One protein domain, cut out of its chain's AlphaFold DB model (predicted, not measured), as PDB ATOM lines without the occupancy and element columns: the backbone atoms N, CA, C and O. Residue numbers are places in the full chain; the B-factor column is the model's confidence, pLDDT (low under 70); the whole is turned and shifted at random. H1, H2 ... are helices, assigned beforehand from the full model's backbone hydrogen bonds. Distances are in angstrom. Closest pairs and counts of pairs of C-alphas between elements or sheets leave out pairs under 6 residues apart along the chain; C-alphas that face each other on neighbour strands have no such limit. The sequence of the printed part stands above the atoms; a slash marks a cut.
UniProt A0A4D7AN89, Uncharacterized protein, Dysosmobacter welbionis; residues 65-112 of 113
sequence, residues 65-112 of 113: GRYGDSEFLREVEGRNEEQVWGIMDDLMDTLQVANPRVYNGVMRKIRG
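What this domain is: This is residues 65 to 112 of the 113 residues of an uncharacterized protein of Dysosmobacter welbionis (UniProt A0A4D7AN89). A long helix, H2, makes the base of a loose, open bracket, and the shorter helices H1 and H3 fold back from its two ends over the same side, leaving a gap between them. H2 and H3 make a helical hairpin that opens as a V, while H1, at the other end, is close to H2 without clearly touching it; residues 85 to 90 of H2 stand free between the two ends. The printed part has 48 residues, with three named helices in the order H1, H2, H3 along the chain and no named strand, and its class is all helix. The whole is loose, with a radius of gyration of the C-alphas of 12.2 A, and its C-alphas span 31 by 20 by 18 A, only just elongated.

Where its parts are: The longest helix is H2, residues 81 to 98, which runs 25.4 A from the C-alpha of Glu 81 at (132.233, 155.870, 141.965) to that of Ala 98 at (149.262, 171.542, 152.363). H3, residues 100 to 110, measures 15.2 A from first to last C-alpha and ends at Ile 110, with its C-alpha at (150.622, 155.573, 140.986). H1, residues 71 to 76, begins at Glu 71, with its C-alpha at (137.508, 152.512, 157.312), and is 8.9 A long.

How they stand to each other: H2 touches H3 with residues 92 to 96 alone, and the closest C-alphas of the two are those of Gln 96 and Tyr 103, 5.5 A apart. Their lines stand at a steep tilt of 42 degrees and they run opposite ways, as a helical hairpin. H1 and H2 are close but not clearly touching, with 1 pair of C-alphas within 8 A, those of Val 76 and Val 84, 7.0 A apart. H1 and H2 also run opposite ways, at a steep tilt of 46 degrees. H1 and H3 are apart. In H1, H2 and H3 every O i to N i+4 pair is within hydrogen-bond range.

The domain as a whole: The two C-alphas farthest apart are those of Gly 78 and Arg 101, at 31.5 A. The first and last printed C-alphas, of Gly 65 and Gly 112, are 22.7 A apart. The printed part has no cut. The links from H1 to H2 and from H2 to H3 are tight, with 4 residues and 1 residue between the helices. The mean pLDDT of the printed part is 90.5, and residues 65 and 67 are under 70, where the model's confidence is low.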
ATOM      1  N   GLY A  65     133.256 148.873 144.305       66.94
ATOM      2  CA  GLY A  65     133.386 147.495 144.786       66.94
ATOM      3  C   GLY A  65     134.120 147.363 146.128       66.94
ATOM      4  O   GLY A  65     134.727 148.300 146.644       66.94
ATOM      5  N   ARG A  66     134.103 146.156 146.707       70.19
ATOM      6  CA  ARG A  66     134.761 145.875 147.990       70.19
ATOM      7  C   ARG A  66     136.268 145.669 147.816       70.19
ATOM      8  O   ARG A  66     136.724 144.570 147.498       70.19
ATOM      9  N   TYR A  67     137.049 146.713 148.083       66.38
ATOM     10  CA  TYR A  67     138.512 146.675 148.016       66.38
ATOM     11  C   TYR A  67     139.117 146.805 149.421       66.38
ATOM     12  O   TYR A  67     139.400 147.900 149.868       66.38
ATOM     13  N   GLY A  68     139.353 145.701 150.136       73.00
ATOM     14  CA  GLY A  68     140.044 145.718 151.439       73.00
ATOM     15  C   GLY A  68     139.203 146.181 152.642       73.00
ATOM     16  O   GLY A  68     137.984 146.273 152.567       73.00
ATOM     17  N   ASP A  69     139.867 146.411 153.784       81.00
ATOM     18  CA  ASP A  69     139.226 146.562 155.108       81.00
ATOM     19  C   ASP A  69     139.436 147.926 155.786       81.00
ATOM     20  O   ASP A  69     139.132 148.078 156.974       81.00
ATOM     21  N   SER A  70     139.979 148.924 155.083       87.56
ATOM     22  CA  SER A  70     140.150 150.247 155.689       87.56
ATOM     23  C   SER A  70     138.791 150.900 155.958       87.56
ATOM     24  O   SER A  70     137.819 150.652 155.246       87.56
ATOM     25  N   GLU A  71     138.720 151.748 156.985       88.44
ATOM     26  CA  GLU A  71     137.508 152.512 157.312       88.44
ATOM     27  C   GLU A  71     137.006 153.311 156.102       88.44
ATOM     28  O   GLU A  71     135.826 153.249 155.774       88.44
ATOM     29  N   PHE A  72     137.928 153.948 155.371       89.38
ATOM     30  CA  PHE A  72     137.629 154.622 154.110       89.38
ATOM     31  C   PHE A  72     136.957 153.683 153.094       89.38
ATOM     32  O   PHE A  72     135.929 154.037 152.533       89.38
ATOM     33  N   LEU A  73     137.503 152.477 152.882       86.62
ATOM     34  CA  LEU A  73     137.020 151.532 151.865       86.62
ATOM     35  C   LEU A  73     135.649 150.935 152.213       86.62
ATOM     36  O   LEU A  73     134.866 150.650 151.314       86.62
ATOM     37  N   ARG A  74     135.338 150.800 153.506       87.44
ATOM     38  CA  ARG A  74     134.005 150.393 153.980       87.44
ATOM     39  C   ARG A  74     132.963 151.489 153.796       87.44
ATOM     40  O   ARG A  74     131.818 151.185 153.493       87.44
ATOM     41  N   GLU A  75     133.351 152.748 153.974       89.06
ATOM     42  CA  GLU A  75     132.423 153.875 153.848       89.06
ATOM     43  C   GLU A  75     132.052 154.170 152.385       89.06
ATOM     44  O   GLU A  75     130.938 154.619 152.094       89.06
ATOM     45  N   VAL A  76     132.977 153.901 151.456       88.81
ATOM     46  CA  VAL A  76     132.737 154.083 150.018       88.81
ATOM     47  C   VAL A  76     132.066 152.880 149.351       88.81
ATOM     48  O   VAL A  76     131.605 153.023 148.224       88.81
ATOM     49  N   GLU A  77     131.962 151.725 150.018       85.81
ATOM     50  CA  GLU A  77     131.302 150.529 149.472       85.81
ATOM     51  C   GLU A  77     129.839 150.832 149.093       85.81
ATOM     52  O   GLU A  77     129.063 151.352 149.898       85.81
ATOM     53  N   GLY A  78     129.462 150.543 147.842       83.19
ATOM     54  CA  GLY A  78     128.114 150.821 147.325       83.19
ATOM     55  C   GLY A  78     127.789 152.310 147.129       83.19
ATOM     56  O   GLY A  78     126.632 152.666 146.907       83.19
ATOM     57  N   ARG A  79     128.780 153.208 147.227       87.38
ATOM     58  CA  ARG A  79     128.634 154.617 146.827       87.38
ATOM     59  C   ARG A  79     128.899 154.772 145.328       87.38
ATOM     60  O   ARG A  79     129.556 153.936 144.708       87.38
ATOM     61  N   ASN A  80     128.408 155.871 144.758       88.44
ATOM     62  CA  ASN A  80     128.677 156.228 143.369       88.44
ATOM     63  C   ASN A  80     130.178 156.505 143.167       88.44
ATOM     64  O   ASN A  80     130.756 157.339 143.865       88.44
ATOM     65  N   GLU A  81     130.793 155.811 142.210       83.81
ATOM     66  CA  GLU A  81     132.233 155.870 141.965       83.81
ATOM     67  C   GLU A  81     132.706 157.265 141.532       83.81
ATOM     68  O   GLU A  81     133.714 157.748 142.043       83.81
ATOM     69  N   GLU A  82     131.966 157.952 140.660       86.94
ATOM     70  CA  GLU A  82     132.339 159.292 140.181       86.94
ATOM     71  C   GLU A  82     132.387 160.314 141.322       86.94
ATOM     72  O   GLU A  82     133.329 161.101 141.421       86.94
ATOM     73  N   GLN A  83     131.406 160.268 142.228       89.06
ATOM     74  CA  GLN A  83     131.375 161.134 143.409       89.06
ATOM     75  C   GLN A  83     132.547 160.849 144.353       89.06
ATOM     76  O   GLN A  83     133.154 161.780 144.882       89.06
ATOM     77  N   VAL A  84     132.889 159.574 144.551       91.31
ATOM     78  CA  VAL A  84     134.023 159.176 145.394       91.31
ATOM     79  C   VAL A  84     135.346 159.627 144.774       91.31
ATOM     80  O   VAL A  84     136.190 160.167 145.491       91.31
ATOM     81  N   TRP A  85     135.525 159.479 143.459       91.62
ATOM     82  CA  TRP A  85     136.717 159.981 142.771       91.62
ATOM     83  C   TRP A  85     136.827 161.500 142.823       91.62
ATOM     84  O   TRP A  85     137.931 161.990 143.039       91.62
ATOM     85  N   GLY A  86     135.714 162.233 142.721       93.75
ATOM     86  CA  GLY A  86     135.707 163.688 142.907       93.75
ATOM     87  C   GLY A  86     136.229 164.103 144.286       93.75
ATOM     88  O   GLY A  86     137.099 164.962 144.387       93.75
ATOM     89  N   ILE A  87     135.793 163.422 145.351       93.75
ATOM     90  CA  ILE A  87     136.295 163.673 146.716       93.75
ATOM     91  C   ILE A  87     137.796 163.359 146.827       93.75
ATOM     92  O   ILE A  87     138.536 164.070 147.509       93.75
ATOM     93  N   MET A  88     138.259 162.285 146.179       94.12
ATOM     94  CA  MET A  88     139.680 161.938 146.167       94.12
ATOM     95  C   MET A  88     140.521 162.953 145.389       94.12
ATOM     96  O   MET A  88     141.650 163.220 145.800       94.12
ATOM     97  N   ASP A  89     139.990 163.529 144.311       95.44
ATOM     98  CA  ASP A  89     140.649 164.585 143.536       95.44
ATOM     99  C   ASP A  89     140.802 165.864 144.376       95.44
ATOM    100  O   ASP A  89     141.921 166.341 144.575       95.44
ATOM    101  N   ASP A  90     139.725 166.312 145.032       96.06
ATOM    102  CA  ASP A  90     139.743 167.453 145.962       96.06
ATOM    103  C   ASP A  90     140.748 167.250 147.117       96.06
ATOM    104  O   ASP A  90     141.469 168.168 147.543       96.06
ATOM    105  N   LEU A  91     140.825 166.022 147.646       95.88
ATOM    106  CA  LEU A  91     141.822 165.648 148.647       95.88
ATOM    107  C   LEU A  91     143.244 165.772 148.084       95.88
ATOM    108  O   LEU A  91     144.135 166.269 148.780       95.88
ATOM    109  N   MET A  92     143.478 165.325 146.851       97.31
ATOM    110  CA  MET A  92     144.792 165.387 146.211       97.31
ATOM    111  C   MET A  92     145.227 166.830 145.930       97.31
ATOM    112  O   MET A  92     146.384 167.158 146.218       97.31
ATOM    113  N   ASP A  93     144.313 167.704 145.510       97.00
ATOM    114  CA  ASP A  93     144.549 169.149 145.367       97.00
ATOM    115  C   ASP A  93     144.932 169.792 146.705       97.00
ATOM    116  O   ASP A  93     145.926 170.523 146.822       97.00
ATOM    117  N   THR A  94     144.196 169.447 147.763       96.06
ATOM    118  CA  THR A  94     144.497 169.913 149.122       96.06
ATOM    119  C   THR A  94     145.880 169.436 149.572       96.06
ATOM    120  O   THR A  94     146.669 170.216 150.117       96.06
ATOM    121  N   LEU A  95     146.216 168.166 149.325       95.88
ATOM    122  CA  LEU A  95     147.523 167.598 149.657       95.88
ATOM    123  C   LEU A  95     148.654 168.255 148.867       95.88
ATOM    124  O   LEU A  95     149.743 168.425 149.421       95.88
ATOM    125  N   GLN A  96     148.423 168.652 147.616       94.81
ATOM    126  CA  GLN A  96     149.432 169.328 146.808       94.81
ATOM    127  C   GLN A  96     149.875 170.653 147.444       94.81
ATOM    128  O   GLN A  96     151.070 170.958 147.424       94.81
ATOM    129  N   VAL A  97     148.949 171.409 148.044       96.19
ATOM    130  CA  VAL A  97     149.243 172.694 148.701       96.19
ATOM    131  C   VAL A  97     149.721 172.497 150.142       96.19
ATOM    132  O   VAL A  97     150.740 173.061 150.541       96.19
ATOM    133  N   ALA A  98     149.007 171.689 150.930       96.62
ATOM    134  CA  ALA A  98     149.262 171.542 152.363       96.62
ATOM    135  C   ALA A  98     150.470 170.645 152.673       96.62
ATOM    136  O   ALA A  98     151.193 170.886 153.642       96.62
ATOM    137  N   ASN A  99     150.700 169.593 151.876       96.06
ATOM    138  CA  ASN A  99     151.808 168.661 152.082       96.06
ATOM    139  C   ASN A  99     152.320 168.047 150.761       96.06
ATOM    140  O   ASN A  99     152.075 166.864 150.472       96.06
ATOM    141  N   PRO A 100     153.141 168.800 149.999       95.19
ATOM    142  CA  PRO A 100     153.679 168.343 148.719       95.19
ATOM    143  C   PRO A 100     154.458 167.026 148.820       95.19
ATOM    144  O   PRO A 100     154.544 166.265 147.857       95.19
ATOM    145  N   ARG A 101     155.057 166.725 149.982       96.06
ATOM    146  CA  ARG A 101     155.820 165.486 150.187       96.06
ATOM    147  C   ARG A 101     154.914 164.256 150.146       96.06
ATOM    148  O   ARG A 101     155.304 163.252 149.547       96.06
ATOM    149  N   VAL A 102     153.739 164.323 150.771       96.69
ATOM    150  CA  VAL A 102     152.759 163.225 150.764       96.69
ATOM    151  C   VAL A 102     152.152 163.073 149.375       96.69
ATOM    152  O   VAL A 102     152.189 161.966 148.841       96.69
ATOM    153  N   TYR A 103     151.729 164.180 148.753       97.06
ATOM    154  CA  TYR A 103     151.231 164.196 147.374       97.06
ATOM    155  C   TYR A 103     152.212 163.516 146.404       97.06
ATOM    156  O   TYR A 103     151.880 162.535 145.739       97.06
ATOM    157  N   ASN A 104     153.480 163.943 146.406       96.00
ATOM    158  CA  ASN A 104     154.521 163.343 145.567       96.00
ATOM    159  C   ASN A 104     154.765 161.856 145.886       96.00
ATOM    160  O   ASN A 104     155.122 161.077 145.000       96.00
ATOM    161  N   GLY A 105     154.596 161.452 147.149       96.94
ATOM    162  CA  GLY A 105     154.673 160.056 147.567       96.94
ATOM    163  C   GLY A 105     153.581 159.193 146.937       96.94
ATOM    164  O   GLY A 105     153.890 158.111 146.436       96.94
ATOM    165  N   VAL A 106     152.339 159.684 146.926       95.94
ATOM    166  CA  VAL A 106     151.196 159.029 146.270       95.94
ATOM    167  C   VAL A 106     151.414 158.972 144.758       95.94
ATOM    168  O   VAL A 106     151.409 157.883 144.188       95.94
ATOM    169  N   MET A 107     151.746 160.101 144.123       96.56
ATOM    170  CA  MET A 107     151.976 160.161 142.673       96.56
ATOM    171  C   MET A 107     153.100 159.233 142.205       96.56
ATOM    172  O   MET A 107     153.005 158.634 141.137       96.56
ATOM    173  N   ARG A 108     154.163 159.063 143.002       97.25
ATOM    174  CA  ARG A 108     155.227 158.099 142.684       97.25
ATOM    175  C   ARG A 108     154.728 156.653 142.709       97.25
ATOM    176  O   ARG A 108     155.160 155.881 141.864       97.25
ATOM    177  N   LYS A 109     153.860 156.288 143.660       94.19
ATOM    178  CA  LYS A 109     153.263 154.942 143.716       94.19
ATOM    179  C   LYS A 109     152.363 154.695 142.508       94.19
ATOM    180  O   LYS A 109     152.499 153.651 141.893       94.19
ATOM    181  N   ILE A 110     151.524 155.669 142.146       94.38
ATOM    182  CA  ILE A 110     150.622 155.573 140.986       94.38
ATOM    183  C   ILE A 110     151.410 155.409 139.685       94.38
ATOM    184  O   ILE A 110     151.102 154.533 138.895       94.38
ATOM    185  N   ARG A 111     152.475 156.196 139.479       94.25
ATOM    186  CA  ARG A 111     153.354 156.063 138.298       94.25
ATOM    187  C   ARG A 111     154.137 154.746 138.247       94.25
ATOM    188  O   ARG A 111     154.773 154.477 137.237       94.25
ATOM    189  N   GLY A 112     154.193 154.022 139.364       91.12
ATOM    190  CA  GLY A 112     154.864 152.731 139.478       91.12
ATOM    191  C   GLY A 112     153.922 151.531 139.383       91.12
ATOM    192  O   GLY A 112     154.402 150.414 139.567       91.12
TER     193      GLY A 112